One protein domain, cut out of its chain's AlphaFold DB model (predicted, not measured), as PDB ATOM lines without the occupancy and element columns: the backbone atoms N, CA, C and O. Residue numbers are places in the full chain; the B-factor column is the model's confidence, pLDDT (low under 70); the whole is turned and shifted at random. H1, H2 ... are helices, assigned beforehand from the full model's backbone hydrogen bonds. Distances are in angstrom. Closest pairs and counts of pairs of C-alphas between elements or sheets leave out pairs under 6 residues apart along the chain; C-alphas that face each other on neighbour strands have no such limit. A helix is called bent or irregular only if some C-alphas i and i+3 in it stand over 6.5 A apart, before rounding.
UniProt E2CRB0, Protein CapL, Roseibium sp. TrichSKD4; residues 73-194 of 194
ATOM      1  N   ALA A  73     -55.381  27.368  12.784       95.75
ATOM      2  CA  ALA A  73     -54.213  27.704  13.599       95.75
ATOM      3  C   ALA A  73     -52.891  27.558  12.818       95.75
ATOM      4  O   ALA A  73     -52.019  28.421  12.924       95.75
ATOM      5  N   GLU A  74     -52.757  26.510  12.002       93.62
ATOM      6  CA  GLU A  74     -51.620  26.306  11.094       93.62
ATOM      7  C   GLU A  74     -51.550  27.424  10.041       93.62
ATOM      8  O   GLU A  74     -50.508  28.056   9.866       93.62
ATOM      9  N   ALA A  75     -52.677  27.728   9.387       92.94
ATOM     10  CA  ALA A  75     -52.751  28.776   8.371       92.94
ATOM     11  C   ALA A  75     -52.415  30.165   8.933       92.94
ATOM     12  O   ALA A  75     -51.721  30.938   8.271       92.94
ATOM     13  N   ALA A  76     -52.850  30.475  10.160       92.75
ATOM     14  CA  ALA A  76     -52.511  31.731  10.826       92.75
ATOM     15  C   ALA A  76     -50.990  31.910  10.932       92.75
ATOM     16  O   ALA A  76     -50.471  32.969  10.577       92.75
ATOM     17  N   LYS A  77     -50.261  30.857  11.327       90.44
ATOM     18  CA  LYS A  77     -48.799  30.916  11.443       90.44
ATOM     19  C   LYS A  77     -48.112  31.170  10.102       90.44
ATOM     20  O   LYS A  77     -47.187  31.977  10.021       90.44
ATOM     21  N   VAL A  78     -48.575  30.499   9.050       90.94
ATOM     22  CA  VAL A  78     -48.011  30.645   7.701       90.94
ATOM     23  C   VAL A  78     -48.275  32.047   7.139       90.94
ATOM     24  O   VAL A  78     -47.381  32.656   6.544       90.94
ATOM     25  N   ILE A  79     -49.471  32.606   7.368       92.12
ATOM     26  CA  ILE A  79     -49.835  33.952   6.902       92.12
ATOM     27  C   ILE A  79     -48.993  35.038   7.583       92.12
ATOM     28  O   ILE A  79     -48.584  35.972   6.900       92.12
ATOM     29  N   GLU A  80     -48.678  34.918   8.876       91.06
ATOM     30  CA  GLU A  80     -47.821  35.887   9.584       91.06
ATOM     31  C   GLU A  80     -46.464  36.081   8.889       91.06
ATOM     32  O   GLU A  80     -46.027  37.209   8.641       91.06
ATOM     33  N   ASN A  81     -45.805  34.974   8.541       90.75
ATOM     34  CA  ASN A  81     -44.501  35.009   7.884       90.75
ATOM     35  C   ASN A  81     -44.613  35.394   6.406       90.75
ATOM     36  O   ASN A  81     -43.788  36.168   5.924       90.75
ATOM     37  N   THR A  82     -45.667  34.944   5.718       93.12
ATOM     38  CA  THR A  82     -45.937  35.323   4.322       93.12
ATOM     39  C   THR A  82     -46.199  36.822   4.187       93.12
ATOM     40  O   THR A  82     -45.628  37.475   3.320       93.12
ATOM     41  N   GLN A  83     -47.010  37.408   5.071       94.25
ATOM     42  CA  GLN A  83     -47.268  38.847   5.077       94.25
ATOM     43  C   GLN A  83     -45.974  39.637   5.293       94.25
ATOM     44  O   GLN A  83     -45.740  40.638   4.617       94.25
ATOM     45  N   ARG A  84     -45.129  39.208   6.236       93.75
ATOM     46  CA  ARG A  84     -43.846  39.867   6.499       93.75
ATOM     47  C   ARG A  84     -42.916  39.796   5.288       93.75
ATOM     48  O   ARG A  84     -42.353  40.822   4.919       93.75
ATOM     49  N   ASP A  85     -42.786  38.622   4.673       94.94
ATOM     50  CA  ASP A  85     -41.976  38.409   3.468       94.94
ATOM     51  C   ASP A  85     -42.414  39.327   2.317       94.94
ATOM     52  O   ASP A  85     -41.593  40.057   1.764       94.94
ATOM     53  N   LEU A  86     -43.722  39.369   2.037       96.38
ATOM     54  CA  LEU A  86     -44.308  40.206   0.988       96.38
ATOM     55  C   LEU A  86     -44.087  41.700   1.223       96.38
ATOM     56  O   LEU A  86     -43.781  42.438   0.289       96.38
ATOM     57  N   ASN A  87     -44.226  42.164   2.466       97.19
ATOM     58  CA  ASN A  87     -43.987  43.571   2.765       97.19
ATOM     59  C   ASN A  87     -42.505  43.940   2.624       97.19
ATOM     60  O   ASN A  87     -42.203  45.009   2.105       97.19
ATOM     61  N   ILE A  88     -41.576  43.061   3.020       96.69
ATOM     62  CA  ILE A  88     -40.140  43.278   2.777       96.69
ATOM     63  C   ILE A  88     -39.847  43.279   1.270       96.69
ATOM     64  O   ILE A  88     -39.103  44.141   0.805       96.69
ATOM     65  N   ALA A  89     -40.477  42.388   0.500       97.75
ATOM     66  CA  ALA A  89     -40.332  42.345  -0.954       97.75
ATOM     67  C   ALA A  89     -40.770  43.656  -1.610       97.75
ATOM     68  O   ALA A  89     -40.035  44.208  -2.425       97.75
ATOM     69  N   LEU A  90     -41.912  44.208  -1.188       98.00
ATOM     70  CA  LEU A  90     -42.360  45.522  -1.639       98.00
ATOM     71  C   LEU A  90     -41.328  46.610  -1.307       98.00
ATOM     72  O   LEU A  90     -41.011  47.433  -2.162       98.00
ATOM     73  N   MET A  91     -40.774  46.616  -0.090       97.94
ATOM     74  CA  MET A  91     -39.750  47.602   0.282       97.94
ATOM     75  C   MET A  91     -38.480  47.454  -0.561       97.94
ATOM     76  O   MET A  91     -37.896  48.455  -0.967       97.94
ATOM     77  N   ASN A  92     -38.064  46.220  -0.844       98.12
ATOM     78  CA  ASN A  92     -36.917  45.914  -1.693       98.12
ATOM     79  C   ASN A  92     -37.125  46.395  -3.135       98.12
ATOM     80  O   ASN A  92     -36.249  47.054  -3.694       98.12
ATOM     81  N   GLU A  93     -38.297  46.138  -3.714       98.00
ATOM     82  CA  GLU A  93     -38.648  46.603  -5.059       98.00
ATOM     83  C   GLU A  93     -38.643  48.134  -5.148       98.00
ATOM     84  O   GLU A  93     -38.018  48.713  -6.042       98.00
ATOM     85  N   LEU A  94     -39.255  48.806  -4.169       97.56
ATOM     86  CA  LEU A  94     -39.249  50.264  -4.079       97.56
ATOM     87  C   LEU A  94     -37.833  50.823  -3.892       97.56
ATOM     88  O   LEU A  94     -37.496  51.836  -4.501       97.56
ATOM     89  N   ALA A  95     -36.977  50.162  -3.108       96.81
ATOM     90  CA  ALA A  95     -35.590  50.581  -2.930       96.81
ATOM     91  C   ALA A  95     -34.801  50.538  -4.248       96.81
ATOM     92  O   ALA A  95     -34.050  51.467  -4.554       96.81
ATOM     93  N   ILE A  96     -35.002  49.496  -5.061       96.62
ATOM     94  CA  ILE A  96     -34.404  49.389  -6.399       96.62
ATOM     95  C   ILE A  96     -34.909  50.522  -7.303       96.62
ATOM     96  O   ILE A  96     -34.100  51.184  -7.963       96.62
ATOM     97  N   LEU A  97     -36.223  50.763  -7.315       97.38
ATOM     98  CA  LEU A  97     -36.856  51.793  -8.139       97.38
ATOM     99  C   LEU A  97     -36.366  53.199  -7.767       97.38
ATOM    100  O   LEU A  97     -35.886  53.938  -8.625       97.38
ATOM    101  N   PHE A  98     -36.422  53.558  -6.484       97.19
ATOM    102  CA  PHE A  98     -35.979  54.866  -6.005       97.19
ATOM    103  C   PHE A  98     -34.485  55.079  -6.229       97.19
ATOM    104  O   PHE A  98     -34.088  56.158  -6.667       97.19
ATOM    105  N   HIS A  99     -33.665  54.040  -6.064       94.06
ATOM    106  CA  HIS A  99     -32.251  54.116  -6.413       94.06
ATOM    107  C   HIS A  99     -32.035  54.430  -7.904       94.06
ATOM    108  O   HIS A  99     -31.165  55.235  -8.237       94.06
ATOM    109  N   ALA A 100     -32.822  53.834  -8.808       95.25
ATOM    110  CA  ALA A 100     -32.760  54.146 -10.238       95.25
ATOM    111  C   ALA A 100     -33.232  55.578 -10.557       95.25
ATOM    112  O   ALA A 100     -32.731  56.189 -11.497       95.25
ATOM    113  N   MET A 101     -34.150  56.122  -9.754       97.50
ATOM    114  CA  MET A 101     -34.655  57.495  -9.866       97.50
ATOM    115  C   MET A 101     -33.775  58.544  -9.164       97.50
ATOM    116  O   MET A 101     -34.053  59.735  -9.276       97.50
ATOM    117  N   GLY A 102     -32.733  58.136  -8.432       96.50
ATOM    118  CA  GLY A 102     -31.907  59.052  -7.637       96.50
ATOM    119  C   GLY A 102     -32.601  59.591  -6.377       96.50
ATOM    120  O   GLY A 102     -32.248  60.668  -5.906       96.50
ATOM    121  N   ILE A 103     -33.581  58.861  -5.841       97.81
ATOM    122  CA  ILE A 103     -34.342  59.212  -4.636       97.81
ATOM    123  C   ILE A 103     -33.846  58.354  -3.461       97.81
ATOM    124  O   ILE A 103     -33.727  57.133  -3.594       97.81
ATOM    125  N   ASP A 104     -33.574  58.963  -2.300       95.94
ATOM    126  CA  ASP A 104     -33.218  58.205  -1.094       95.94
ATOM    127  C   ASP A 104     -34.457  57.490  -0.539       95.94
ATOM    128  O   ASP A 104     -35.437  58.108  -0.120       95.94
ATOM    129  N   THR A 105     -34.410  56.158  -0.524       96.00
ATOM    130  CA  THR A 105     -35.487  55.320   0.011       96.00
ATOM    131  C   THR A 105     -35.814  55.659   1.464       96.00
ATOM    132  O   THR A 105     -36.977  55.582   1.850       96.00
ATOM    133  N   ARG A 106     -34.831  56.065   2.276       95.62
ATOM    134  CA  ARG A 106     -35.049  56.402   3.691       95.62
ATOM    135  C   ARG A 106     -35.904  57.650   3.847       95.62
ATOM    136  O   ARG A 106     -36.792  57.650   4.692       95.62
ATOM    137  N   ASP A 107     -35.693  58.659   3.006       97.50
ATOM    138  CA  ASP A 107     -36.488  59.889   3.024       97.50
ATOM    139  C   ASP A 107     -37.935  59.603   2.611       97.50
ATOM    140  O   ASP A 107     -38.880  60.077   3.247       97.50
ATOM    141  N   VAL A 108     -38.123  58.747   1.598       97.38
ATOM    142  CA  VAL A 108     -39.460  58.302   1.180       97.38
ATOM    143  C   VAL A 108     -40.161  57.540   2.303       97.38
ATOM    144  O   VAL A 108     -41.317  57.834   2.608       97.38
ATOM    145  N   LEU A 109     -39.480  56.585   2.943       96.38
ATOM    146  CA  LEU A 109     -40.060  55.807   4.040       96.38
ATOM    147  C   LEU A 109     -40.329  56.668   5.277       96.38
ATOM    148  O   LEU A 109     -41.347  56.455   5.936       96.38
ATOM    149  N   ALA A 110     -39.482  57.654   5.576       96.56
ATOM    150  CA  ALA A 110     -39.713  58.613   6.653       96.56
ATOM    151  C   ALA A 110     -40.986  59.435   6.400       96.56
ATOM    152  O   ALA A 110     -41.826  59.547   7.293       96.56
ATOM    153  N   GLY A 111     -41.173  59.931   5.171       97.56
ATOM    154  CA  GLY A 111     -42.394  60.628   4.764       97.56
ATOM    155  C   GLY A 111     -43.635  59.730   4.787       97.56
ATOM    156  O   GLY A 111     -44.669  60.118   5.318       97.56
ATOM    157  N   ALA A 112     -43.549  58.501   4.269       96.81
ATOM    158  CA  ALA A 112     -44.671  57.560   4.275       96.81
ATOM    159  C   ALA A 112     -45.091  57.156   5.701       96.81
ATOM    160  O   ALA A 112     -46.284  57.028   5.988       96.81
ATOM    161  N   SER A 113     -44.118  57.022   6.605       96.38
ATOM    162  CA  SER A 113     -44.336  56.635   8.003       96.38
ATOM    163  C   SER A 113     -45.055  57.696   8.838       96.38
ATOM    164  O   SER A 113     -45.497  57.385   9.940       96.38
ATOM    165  N   THR A 114     -45.237  58.927   8.341       96.81
ATOM    166  CA  THR A 114     -46.069  59.928   9.035       96.81
ATOM    167  C   THR A 114     -47.566  59.628   8.918       96.81
ATOM    168  O   THR A 114     -48.373  60.194   9.658       96.81
ATOM    169  N   LYS A 115     -47.973  58.760   7.983       97.19
ATOM    170  CA  LYS A 115     -49.371  58.365   7.808       97.19
ATOM    171  C   LYS A 115     -49.753  57.324   8.862       97.19
ATOM    172  O   LYS A 115     -49.160  56.255   8.931       97.19
ATOM    173  N   TRP A 116     -50.810  57.605   9.624       95.19
ATOM    174  CA  TRP A 116     -51.249  56.821  10.793       95.19
ATOM    175  C   TRP A 116     -51.484  55.317  10.557       95.19
ATOM    176  O   TRP A 116     -51.420  54.541  11.503       95.19
ATOM    177  N   ASN A 117     -51.781  54.899   9.324       94.06
ATOM    178  CA  ASN A 117     -52.010  53.498   8.957       94.06
ATOM    179  C   ASN A 117     -50.920  52.907   8.055       94.06
ATOM    180  O   ASN A 117     -51.134  51.852   7.455       94.06
ATOM    181  N   PHE A 118     -49.780  53.582   7.908       94.38
ATOM    182  CA  PHE A 118     -48.637  53.008   7.215       94.38
ATOM    183  C   PHE A 118     -47.956  51.970   8.108       94.38
ATOM    184  O   PHE A 118     -47.712  52.216   9.288       94.38
ATOM    185  N   LEU A 119     -47.648  50.801   7.545       94.31
ATOM    186  CA  LEU A 119     -46.929  49.742   8.248       94.31
ATOM    187  C   LEU A 119     -45.433  49.857   7.906       94.31
ATOM    188  O   LEU A 119     -45.069  49.637   6.748       94.31
ATOM    189  N   PRO A 120     -44.558  50.214   8.865       91.31
ATOM    190  CA  PRO A 120     -43.189  50.636   8.571       91.31
ATOM    191  C   PRO A 120     -42.229  49.446   8.405       91.31
ATOM    192  O   PRO A 120     -41.407  49.156   9.275       91.31
ATOM    193  N   PHE A 121     -42.315  48.754   7.272       95.31
ATOM    194  CA  PHE A 121     -41.309  47.769   6.869       95.31
ATOM    195  C   PHE A 121     -40.070  48.458   6.283       95.31
ATOM    196  O   PHE A 121     -40.118  49.615   5.871       95.31
ATOM    197  N   GLN A 122     -38.946  47.743   6.253       95.00
ATOM    198  CA  GLN A 122     -37.679  48.239   5.712       95.00
ATOM    199  C   GLN A 122     -37.156  47.286   4.630       95.00
ATOM    200  O   GLN A 122     -37.376  46.075   4.747       95.00
ATOM    201  N   PRO A 123     -36.469  47.800   3.593       95.62
ATOM    202  CA  PRO A 123     -35.762  46.954   2.644       95.62
ATOM    203  C   PRO A 123     -34.611  46.235   3.351       95.62
ATOM    204  O   PRO A 123     -34.024  46.745   4.308       95.62
ATOM    205  N   GLY A 124     -34.262  45.048   2.871       93.12
ATOM    206  CA  GLY A 124     -33.207  44.251   3.470       93.12
ATOM    207  C   GLY A 124     -33.087  42.854   2.887       93.12
ATOM    208  O   GLY A 124     -33.895  42.406   2.071       93.12
ATOM    209  N   LEU A 125     -32.048  42.155   3.336       92.44
ATOM    210  CA  LEU A 125     -31.843  40.746   3.027       92.44
ATOM    211  C   LEU A 125     -32.749  39.890   3.912       92.44
ATOM    212  O   LEU A 125     -32.766  40.045   5.133       92.44
ATOM    213  N   VAL A 126     -33.478  38.962   3.296       89.94
ATOM    214  CA  VAL A 126     -34.330  38.011   4.014       89.94
ATOM    215  C   VAL A 126     -33.550  36.723   4.256       89.94
ATOM    216  O   VAL A 126     -33.099  36.077   3.314       89.94
ATOM    217  N   GLY A 127     -33.400  36.347   5.526       82.50
ATOM    218  CA  GLY A 127     -32.755  35.105   5.949       82.50
ATOM    219  C   GLY A 127     -33.520  34.402   7.071       82.50
ATOM    220  O   GLY A 127     -34.616  34.812   7.456       82.50
ATOM    221  N   GLY A 128     -32.924  33.337   7.610       80.06
ATOM    222  CA  GLY A 128     -33.554  32.484   8.617       80.06
ATOM    223  C   GLY A 128     -34.555  31.484   8.027       80.06
ATOM    224  O   GLY A 128     -34.879  31.512   6.843       80.06
ATOM    225  N   HIS A 129     -35.029  30.571   8.873       73.38
ATOM    226  CA  HIS A 129     -35.812  29.411   8.443       73.38
ATOM    227  C   HIS A 129     -37.253  29.776   8.062       73.38
ATOM    228  O   HIS A 129     -37.743  29.338   7.033       73.38
ATOM    229  N   CYS A 130     -37.935  30.602   8.860       74.62
ATOM    230  CA  CYS A 130     -39.380  30.777   8.710       74.62
ATOM    231  C   CYS A 130     -39.762  31.670   7.522       74.62
ATOM    232  O   CYS A 130     -40.544  31.272   6.674       74.62
ATOM    233  N   ILE A 131     -39.197  32.876   7.408       77.19
ATOM    234  CA  ILE A 131     -39.588  33.817   6.339       77.19
ATOM    235  C   ILE A 131     -39.122  33.301   4.966       77.19
ATOM    236  O   ILE A 131     -39.821  33.456   3.972       77.19
ATOM    237  N   GLY A 132     -37.958  32.644   4.928       73.25
ATOM    238  CA  GLY A 132     -37.383  32.063   3.717       73.25
ATOM    239  C   GLY A 132     -38.129  30.849   3.158       73.25
ATOM    240  O   GLY A 132     -38.030  30.590   1.964       73.25
ATOM    241  N   VAL A 133     -38.844  30.100   4.006       79.44
ATOM    242  CA  VAL A 133     -39.390  28.776   3.656       79.44
ATOM    243  C   VAL A 133     -40.906  28.706   3.812       79.44
ATOM    244  O   VAL A 133     -41.567  28.113   2.963       79.44
ATOM    245  N   ASP A 134     -41.488  29.337   4.834       84.12
ATOM    246  CA  ASP A 134     -42.922  29.225   5.120       84.12
ATOM    247  C   ASP A 134     -43.832  29.639   3.954       84.12
ATOM    248  O   ASP A 134     -44.816  28.932   3.703       84.12
ATOM    249  N   PRO A 135     -43.517  30.702   3.181       86.00
ATOM    250  CA  PRO A 135     -44.296  31.040   1.995       86.00
ATOM    251  C   PRO A 135     -44.360  29.888   0.982       86.00
ATOM    252  O   PRO A 135     -45.407  29.670   0.370       86.00
ATOM    253  N   TYR A 136     -43.288  29.094   0.856       88.25
ATOM    254  CA  TYR A 136     -43.240  27.958  -0.063       88.25
ATOM    255  C   TYR A 136     -44.117  26.776   0.370       88.25
ATOM    256  O   TYR A 136     -44.612  26.050  -0.492       88.25
ATOM    257  N   TYR A 137     -44.389  26.585   1.667       88.94
ATOM    258  CA  TYR A 137     -45.365  25.570   2.093       88.94
ATOM    259  C   TYR A 137     -46.765  25.901   1.574       88.94
ATOM    260  O   TYR A 137     -47.468  25.020   1.074       88.94
ATOM    261  N   LEU A 138     -47.154  27.178   1.637       87.69
ATOM    262  CA  LEU A 138     -48.438  27.617   1.104       87.69
ATOM    263  C   LEU A 138     -48.470  27.526  -0.422       87.69
ATOM    264  O   LEU A 138     -49.490  27.119  -0.975       87.69
ATOM    265  N   THR A 139     -47.365  27.846  -1.108       90.88
ATOM    266  CA  THR A 139     -47.310  27.707  -2.570       90.88
ATOM    267  C   THR A 139     -47.370  26.260  -3.020       90.88
ATOM    268  O   THR A 139     -48.100  25.952  -3.957       90.88
ATOM    269  N   HIS A 140     -46.671  25.358  -2.330       92.81
ATOM    270  CA  HIS A 140     -46.760  23.929  -2.594       92.81
ATOM    271  C   HIS A 140     -48.196  23.435  -2.408       92.81
ATOM    272  O   HIS A 140     -48.756  22.813  -3.310       92.81
ATOM    273  N   LYS A 141     -48.839  23.806  -1.289       92.50
ATOM    274  CA  LYS A 141     -50.222  23.403  -1.032       92.50
ATOM    275  C   LYS A 141     -51.211  23.985  -2.042       92.50
ATOM    276  O   LYS A 141     -52.154  23.300  -2.426       92.50
ATOM    277  N   ALA A 142     -50.995  25.224  -2.480       93.00
ATOM    278  CA  ALA A 142     -51.785  25.854  -3.532       93.00
ATOM    279  C   ALA A 142     -51.660  25.085  -4.858       93.00
ATOM    280  O   ALA A 142     -52.674  24.800  -5.492       93.00
ATOM    281  N   HIS A 143     -50.448  24.670  -5.237       94.88
ATOM    282  CA  HIS A 143     -50.229  23.898  -6.459       94.88
ATOM    283  C   HIS A 143     -50.906  22.525  -6.432       94.88
ATOM    284  O   HIS A 143     -51.490  22.131  -7.440       94.88
ATOM    285  N   GLU A 144     -50.906  21.825  -5.292       96.00
ATOM    286  CA  GLU A 144     -51.619  20.544  -5.141       96.00
ATOM    287  C   GLU A 144     -53.123  20.653  -5.434       96.00
ATOM    288  O   GLU A 144     -53.738  19.682  -5.870       96.00
ATOM    289  N   ILE A 145     -53.718  21.827  -5.203       96.19
ATOM    290  CA  ILE A 145     -55.137  22.096  -5.473       96.19
ATOM    291  C   ILE A 145     -55.360  22.870  -6.782       96.19
ATOM    292  O   ILE A 145     -56.456  23.371  -7.020       96.19
ATOM    293  N   GLY A 146     -54.335  22.974  -7.636       96.19
ATOM    294  CA  GLY A 146     -54.425  23.604  -8.957       96.19
ATOM    295  C   GLY A 146     -54.361  25.136  -8.959       96.19
ATOM    296  O   GLY A 146     -54.739  25.754  -9.952       96.19
ATOM    297  N   LEU A 147     -53.893  25.764  -7.876       95.94
ATOM    298  CA  LEU A 147     -53.729  27.216  -7.761       95.94
ATOM    299  C   LEU A 147     -52.254  27.625  -7.844       95.94
ATOM    300  O   LEU A 147     -51.382  26.984  -7.264       95.94
ATOM    301  N   THR A 148     -51.984  28.759  -8.493       95.31
ATOM    302  CA  THR A 148     -50.650  29.379  -8.512       95.31
ATOM    303  C   THR A 148     -50.693  30.719  -7.775       95.31
ATOM    304  O   THR A 148     -51.284  31.673  -8.290       95.31
ATOM    305  N   PRO A 149     -50.081  30.839  -6.584       93.94
ATOM    306  CA  PRO A 149     -50.128  32.069  -5.800       93.94
ATOM    307  C   PRO A 149     -49.111  33.096  -6.315       93.94
ATOM    308  O   PRO A 149     -48.001  33.221  -5.802       93.94
ATOM    309  N   GLN A 150     -49.524  33.862  -7.325       95.56
ATOM    310  CA  GLN A 150     -48.673  34.823  -8.038       95.56
ATOM    311  C   GLN A 150     -47.997  35.843  -7.113       95.56
ATOM    312  O   GLN A 150     -46.801  36.087  -7.233       95.56
ATOM    313  N   VAL A 151     -48.742  36.406  -6.156       96.12
ATOM    314  CA  VAL A 151     -48.223  37.441  -5.245       96.12
ATOM    315  C   VAL A 151     -47.111  36.888  -4.350       96.12
ATOM    316  O   VAL A 151     -46.068  37.517  -4.212       96.12
ATOM    317  N   ILE A 152     -47.311  35.691  -3.786       94.88
ATOM    318  CA  ILE A 152     -46.329  35.036  -2.908       94.88
ATOM    319  C   ILE A 152     -45.047  34.734  -3.682       94.88
ATOM    320  O   ILE A 152     -43.956  35.068  -3.227       94.88
ATOM    321  N   LEU A 153     -45.182  34.148  -4.874       95.31
ATOM    322  CA  LEU A 153     -44.040  33.798  -5.719       95.31
ATOM    323  C   LEU A 153     -43.266  35.039  -6.183       95.31
ATOM    324  O   LEU A 153     -42.037  35.028  -6.152       95.31
ATOM    325  N   ALA A 154     -43.962  36.117  -6.551       95.88
ATOM    326  CA  ALA A 154     -43.326  37.379  -6.918       95.88
ATOM    327  C   ALA A 154     -42.527  37.972  -5.748       95.88
ATOM    328  O   ALA A 154     -41.365  38.331  -5.922       95.88
ATOM    329  N   GLY A 155     -43.107  38.002  -4.542       95.88
ATOM    330  CA  GLY A 155     -42.409  38.510  -3.361       95.88
ATOM    331  C   GLY A 155     -41.144  37.718  -3.025       95.88
ATOM    332  O   GLY A 155     -40.085  38.309  -2.793       95.88
ATOM    333  N   ARG A 156     -41.220  36.381  -3.094       94.56
ATOM    334  CA  ARG A 156     -40.055  35.499  -2.931       94.56
ATOM    335  C   ARG A 156     -38.972  35.779  -3.965       94.56
ATOM    336  O   ARG A 156     -37.818  35.965  -3.583       94.56
ATOM    337  N   GLY A 157     -39.351  35.879  -5.238       95.25
ATOM    338  CA  GLY A 157     -38.424  36.198  -6.323       95.25
ATOM    339  C   GLY A 157     -37.701  37.529  -6.106       95.25
ATOM    340  O   GLY A 157     -36.479  37.593  -6.239       95.25
ATOM    341  N   THR A 158     -38.423  38.575  -5.691       96.88
ATOM    342  CA  THR A 158     -37.827  39.881  -5.370       96.88
ATOM    343  C   THR A 158     -36.832  39.782  -4.212       96.88
ATOM    344  O   THR A 158     -35.705  40.265  -4.326       96.88
ATOM    345  N   ASN A 159     -37.201  39.122  -3.110       96.50
ATOM    346  CA  ASN A 159     -36.318  38.972  -1.949       96.50
ATOM    347  C   ASN A 159     -35.057  38.148  -2.267       96.50
ATOM    348  O   ASN A 159     -33.964  38.501  -1.822       96.50
ATOM    349  N   GLU A 160     -35.181  37.086  -3.065       94.81
ATOM    350  CA  GLU A 160     -34.059  36.230  -3.476       94.81
ATOM    351  C   GLU A 160     -33.112  36.915  -4.472       94.81
ATOM    352  O   GLU A 160     -31.922  36.594  -4.513       94.81
ATOM    353  N   ALA A 161     -33.595  37.906  -5.227       95.81
ATOM    354  CA  ALA A 161     -32.777  38.686  -6.153       95.81
ATOM    355  C   ALA A 161     -31.914  39.764  -5.460       95.81
ATOM    356  O   ALA A 161     -30.904  40.207  -6.021       95.81
ATOM    357  N   MET A 162     -32.266  40.183  -4.238       96.25
ATOM    358  CA  MET A 162     -31.588  41.287  -3.541       96.25
ATOM    359  C   MET A 162     -30.084  41.089  -3.296       96.25
ATOM    360  O   MET A 162     -29.333  42.045  -3.527       96.25
ATOM    361  N   PRO A 163     -29.584  39.907  -2.877       95.00
ATOM    362  CA  PRO A 163     -28.145  39.678  -2.744       95.00
ATOM    363  C   PRO A 163     -27.374  39.962  -4.040       95.00
ATOM    364  O   PRO A 163     -26.351  40.651  -4.019       95.00
ATOM    365  N   ALA A 164     -27.884  39.479  -5.176       95.50
ATOM    366  CA  ALA A 164     -27.259  39.681  -6.481       95.50
ATOM    367  C   ALA A 164     -27.302  41.157  -6.905       95.50
ATOM    368  O   ALA A 164     -26.305  41.686  -7.404       95.50
ATOM    369  N   PHE A 165     -28.418  41.847  -6.646       95.44
ATOM    370  CA  PHE A 165     -28.540  43.285  -6.882       95.44
ATOM    371  C   PHE A 165     -27.481  44.083  -6.105       95.44
ATOM    372  O   PHE A 165     -26.751  44.883  -6.697       95.44
ATOM    373  N   ILE A 166     -27.340  43.833  -4.798       94.81
ATOM    374  CA  ILE A 166     -26.362  44.521  -3.938       94.81
ATOM    375  C   ILE A 166     -24.931  44.237  -4.409       94.81
ATOM    376  O   ILE A 166     -24.143  45.172  -4.567       94.81
ATOM    377  N   ALA A 167     -24.600  42.975  -4.698       94.69
ATOM    378  CA  ALA A 167     -23.286  42.603  -5.224       94.69
ATOM    379  C   ALA A 167     -22.970  43.342  -6.538       94.69
ATOM    380  O   ALA A 167     -21.884  43.906  -6.694       94.69
ATOM    381  N   GLY A 168     -23.944  43.425  -7.451       94.69
ATOM    382  CA  GLY A 168     -23.825  44.192  -8.690       94.69
ATOM    383  C   GLY A 168     -23.553  45.679  -8.446       94.69
ATOM    384  O   GLY A 168     -22.687  46.262  -9.100       94.69
ATOM    385  N   LYS A 169     -24.224  46.298  -7.466       93.69
ATOM    386  CA  LYS A 169     -24.003  47.708  -7.097       93.69
ATOM    387  C   LYS A 169     -22.625  47.962  -6.495       93.69
ATOM    388  O   LYS A 169     -22.008  48.983  -6.816       93.69
ATOM    389  N   ILE A 170     -22.115  47.037  -5.685       94.62
ATOM    390  CA  ILE A 170     -20.749  47.104  -5.150       94.62
ATOM    391  C   ILE A 170     -19.743  47.079  -6.306       94.62
ATOM    392  O   ILE A 170     -18.901  47.972  -6.402       94.62
ATOM    393  N   ILE A 171     -19.881  46.129  -7.237       94.62
ATOM    394  CA  ILE A 171     -18.996  46.007  -8.407       94.62
ATOM    395  C   ILE A 171     -19.046  47.271  -9.276       94.62
ATOM    396  O   ILE A 171     -18.000  47.830  -9.607       94.62
ATOM    397  N   GLN A 172     -20.245  47.769  -9.604       94.00
ATOM    398  CA  GLN A 172     -20.415  49.008 -10.375       94.00
ATOM    399  C   GLN A 172     -19.731  50.202  -9.698       94.00
ATOM    400  O   GLN A 172     -19.110  51.028 -10.368       94.00
ATOM    401  N   SER A 173     -19.813  50.287  -8.370       94.44
ATOM    402  CA  SER A 173     -19.169  51.351  -7.595       94.44
ATOM    403  C   SER A 173     -17.645  51.220  -7.611       94.44
ATOM    404  O   SER A 173     -16.953  52.217  -7.806       94.44
ATOM    405  N   CYS A 174     -17.101  50.003  -7.492       95.38
ATOM    406  CA  CYS A 174     -15.665  49.750  -7.629       95.38
ATOM    407  C   CYS A 174     -15.129  50.201  -8.995       95.38
ATOM    408  O   CYS A 174     -14.095  50.868  -9.045       95.38
ATOM    409  N   VAL A 175     -15.851  49.895 -10.079       95.31
ATOM    410  CA  VAL A 175     -15.485  50.313 -11.443       95.31
ATOM    411  C   VAL A 175     -15.500  51.836 -11.576       95.31
ATOM    412  O   VAL A 175     -14.524  52.412 -12.049       95.31
ATOM    413  N   LYS A 176     -16.556  52.511 -11.096       95.06
ATOM    414  CA  LYS A 176     -16.648  53.986 -11.119       95.06
ATOM    415  C   LYS A 176     -15.518  54.670 -10.346       95.06
ATOM    416  O   LYS A 176     -15.104  55.762 -10.712       95.06
ATOM    417  N   LEU A 177     -15.022  54.029  -9.289       95.88
ATOM    418  CA  LEU A 177     -13.912  54.517  -8.471       95.88
ATOM    419  C   LEU A 177     -12.526  54.110  -9.008       95.88
ATOM    420  O   LEU A 177     -11.528  54.377  -8.343       95.88
ATOM    421  N   GLY A 178     -12.442  53.430 -10.159       95.44
ATOM    422  CA  GLY A 178     -11.174  52.993 -10.752       95.44
ATOM    423  C   GLY A 178     -10.434  51.927  -9.936       95.44
ATOM    424  O   GLY A 178      -9.206  51.860  -9.967       95.44
ATOM    425  N   ARG A 179     -11.151  51.106  -9.156       94.62
ATOM    426  CA  ARG A 179     -10.539  50.033  -8.356       94.62
ATOM    427  C   ARG A 179     -10.098  48.869  -9.247       94.62
ATOM    428  O   ARG A 179     -10.779  48.515 -10.205       94.62
ATOM    429  N   SER A 180      -8.981  48.236  -8.889       92.06
ATOM    430  CA  SER A 180      -8.509  47.009  -9.539       92.06
ATOM    431  C   SER A 180      -9.497  45.859  -9.328       92.06
ATOM    432  O   SER A 180      -9.975  45.656  -8.208       92.06
ATOM    433  N   MET A 181      -9.747  45.078 -10.380       92.75
ATOM    434  CA  MET A 181     -10.635  43.916 -10.338       92.75
ATOM    435  C   MET A 181      -9.824  42.605 -10.275       92.75
ATOM    436  O   MET A 181      -8.833  42.494 -10.996       92.75
ATOM    437  N   PRO A 182     -10.241  41.607  -9.467       89.94
ATOM    438  CA  PRO A 182     -11.367  41.646  -8.529       89.94
ATOM    439  C   PRO A 182     -11.055  42.504  -7.281       89.94
ATOM    440  O   PRO A 182      -9.919  42.505  -6.803       89.94
ATOM    441  N   PRO A 183     -12.041  43.236  -6.728       90.50
ATOM    442  CA  PRO A 183     -11.821  44.073  -5.559       90.50
ATOM    443  C   PRO A 183     -11.723  43.210  -4.295       90.50
ATOM    444  O   PRO A 183     -12.389  42.183  -4.170       90.50
ATOM    445  N   LYS A 184     -10.937  43.660  -3.314       92.25
ATOM    446  CA  LYS A 184     -11.001  43.116  -1.950       92.25
ATOM    447  C   LYS A 184     -12.177  43.760  -1.217       92.25
ATOM    448  O   LYS A 184     -12.226  44.984  -1.112       92.25
ATOM    449  N   ILE A 185     -13.101  42.944  -0.714       92.38
ATOM    450  CA  ILE A 185     -14.316  43.385  -0.016       92.38
ATOM    451  C   ILE A 185     -14.269  42.903   1.435       92.38
ATOM    452  O   ILE A 185     -13.981  41.736   1.690       92.38
ATOM    453  N   ALA A 186     -14.565  43.796   2.380       94.44
ATOM    454  CA  ALA A 186     -14.768  43.448   3.781       94.44
ATOM    455  C   ALA A 186     -16.271  43.301   4.054       94.44
ATOM    456  O   ALA A 186     -17.027  44.254   3.869       94.44
ATOM    457  N   ILE A 187     -16.698  42.114   4.484       92.44
ATOM    458  CA  ILE A 187     -18.082  41.847   4.889       92.44
ATOM    459  C   ILE A 187     -18.165  42.029   6.406       92.44
ATOM    460  O   ILE A 187     -17.523  41.295   7.157       92.44
ATOM    461  N   LEU A 188     -18.935  43.021   6.849       92.88
ATOM    462  CA  LEU A 188     -19.171  43.306   8.264       92.88
ATOM    463  C   LEU A 188     -20.573  42.815   8.638       92.88
ATOM    464  O   LEU A 188     -21.563  43.476   8.343       92.88
ATOM    465  N   GLY A 189     -20.633  41.644   9.273       90.25
ATOM    466  CA  GLY A 189     -21.878  40.954   9.619       90.25
ATOM    467  C   GLY A 189     -22.130  39.739   8.725       90.25
ATOM    468  O   GLY A 189     -22.149  39.843   7.503       90.25
ATOM    469  N   LEU A 190     -22.298  38.573   9.351       88.88
ATOM    470  CA  LEU A 190     -22.576  37.294   8.677       88.88
ATOM    471  C   LEU A 190     -23.933  36.701   9.076       88.88
ATOM    472  O   LEU A 190     -24.413  35.762   8.446       88.88
ATOM    473  N   THR A 191     -24.548  37.227  10.132       85.75
ATOM    474  CA  THR A 191     -25.849  36.782  10.625       85.75
ATOM    475  C   THR A 191     -26.965  37.572   9.944       85.75
ATOM    476  O   THR A 191     -26.816  38.749   9.630       85.75
ATOM    477  N   TYR A 192     -28.115  36.930   9.727       78.50
ATOM    478  CA  TYR A 192     -29.290  37.581   9.126       78.50
ATOM    479  C   TYR A 192     -30.030  38.515  10.100       78.50
ATOM    480  O   TYR A 192     -30.932  39.248   9.703       78.50
ATOM    481  N   LYS A 193     -29.671  38.459  11.385       74.81
ATOM    482  CA  LYS A 193     -30.186  39.307  12.456       74.81
ATOM    483  C   LYS A 193     -29.004  39.763  13.312       74.81
ATOM    484  O   LYS A 193     -28.091  38.965  13.545       74.81
ATOM    485  N   ALA A 194     -29.016  41.037  13.695       67.12
ATOM    486  CA  ALA A 194     -28.038  41.637  14.601       67.12
ATOM    487  C   ALA A 194     -28.242  41.160  16.046       67.12
ATOM    488  O   ALA A 194     -29.405  40.851  16.400       67.12
TER     489      ALA A 194
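AT A GLANCE: This is residues 73 to 194 of the 194 residues of the protein "Protein CapL" of Roseibium sp. TrichSKD4 (UniProt E2CRB0). One long helix, H1, runs through the middle of this loose, helical domain, with a helical hairpin of H3 and the arm H4a packed across one of its sides and the short helix H2 on the opposite side, near the end of H1 at Met 101. The bent helix H4 crosses H1 with its arm H4a and then runs on as H4b, which touches no helix, and beyond it residues 177 to 194 fold back as a long tail with no named element. The printed part has 122 residues, with four named helices in the order H1, H2, H3, H4 and no named strand, and its class is all helix. It is loose, with a radius of gyration of the C-alphas of 17.2 A, and its C-alphas span 54 by 37 by 28 A along the three main axes.

IN THESE COORDINATES: The printed part begins with H1, residues 73 to 101, whose C-alpha 73 is at (-54.213, 27.704, 13.599) and which measures 42.7 A from first to last C-alpha. H2 follows at residues 105 to 112 and measures 10.4 A. H3, residues 129 to 144, measures 22.6 A; it is irregular, with C-alphas 132 and 135 standing 7.2 A apart. H4, residues 150 to 176, was assigned as one helix by its hydrogen bonds but is bent, with C-alphas 160 and 163 at 6.9 A. Its arm H4a, residues 150 to 160, measures 15.4 A and has C-alpha 150 at (-48.673, 34.823, -8.038). Its arm H4b, residues 163 to 176, measures 20.2 A and ends at C-alpha 176, at (-16.648, 53.986, -11.119).

HOW THE PARTS SIT: H1 is the hub, touching three other helices, each with only a part of its length. With residues 94 to 99 alone it touches H2, the closest C-alphas being those of Ala 95 and Thr 105 at 5.6 A; the two run opposite ways at a steep tilt of 64 degrees. With residues 78 to 85 alone it touches H3, where the C-alphas of Thr 82 and Pro 135 come closest at 5.1 A; their lines are about perpendicular, but only just, at 72 degrees. With residues 82 to 93 alone it touches H4a, the closest C-alphas being those of Ala 89 and Gly 155 at 5.0 A, and these run the same way at a steep tilt of 61 degrees. H3 and H4a form a helical hairpin: H3 touches H4a with residues 132 to 139 alone, the C-alphas of Pro 135 and Ile 152 come closest at 6.6 A, and the two run opposite ways at a shallow tilt of 32 degrees. The helix packing is mostly crossed, with one of four touching pairs at a shallow tilt. H4b stands at a steep tilt of 44 degrees to H4a and is only just apart from H1, with a closest distance of 8.5 A. H2 is apart from H3, H4a and H4b. Every backbone O i to N i+4 pair is within hydrogen-bond range in H2, H4a and H4b, against 24 of 25 in H1 and 9 of 12 in H3.

THE WHOLE: The two C-alphas farthest apart are those of Ala 73 and Gly 178, at 55.5 A, while the first and last printed C-alphas, Ala 73 and Ala 194, are 29.7 A apart. The printed part has no cut and ends at the chain's last residue. The links from H1 to H2 and from H3 to H4 are tight, and the link from H2 to H3, residues 113 to 128, is long. The mean pLDDT of the printed part is 92.9, and one residue, Ala 194, is under 70.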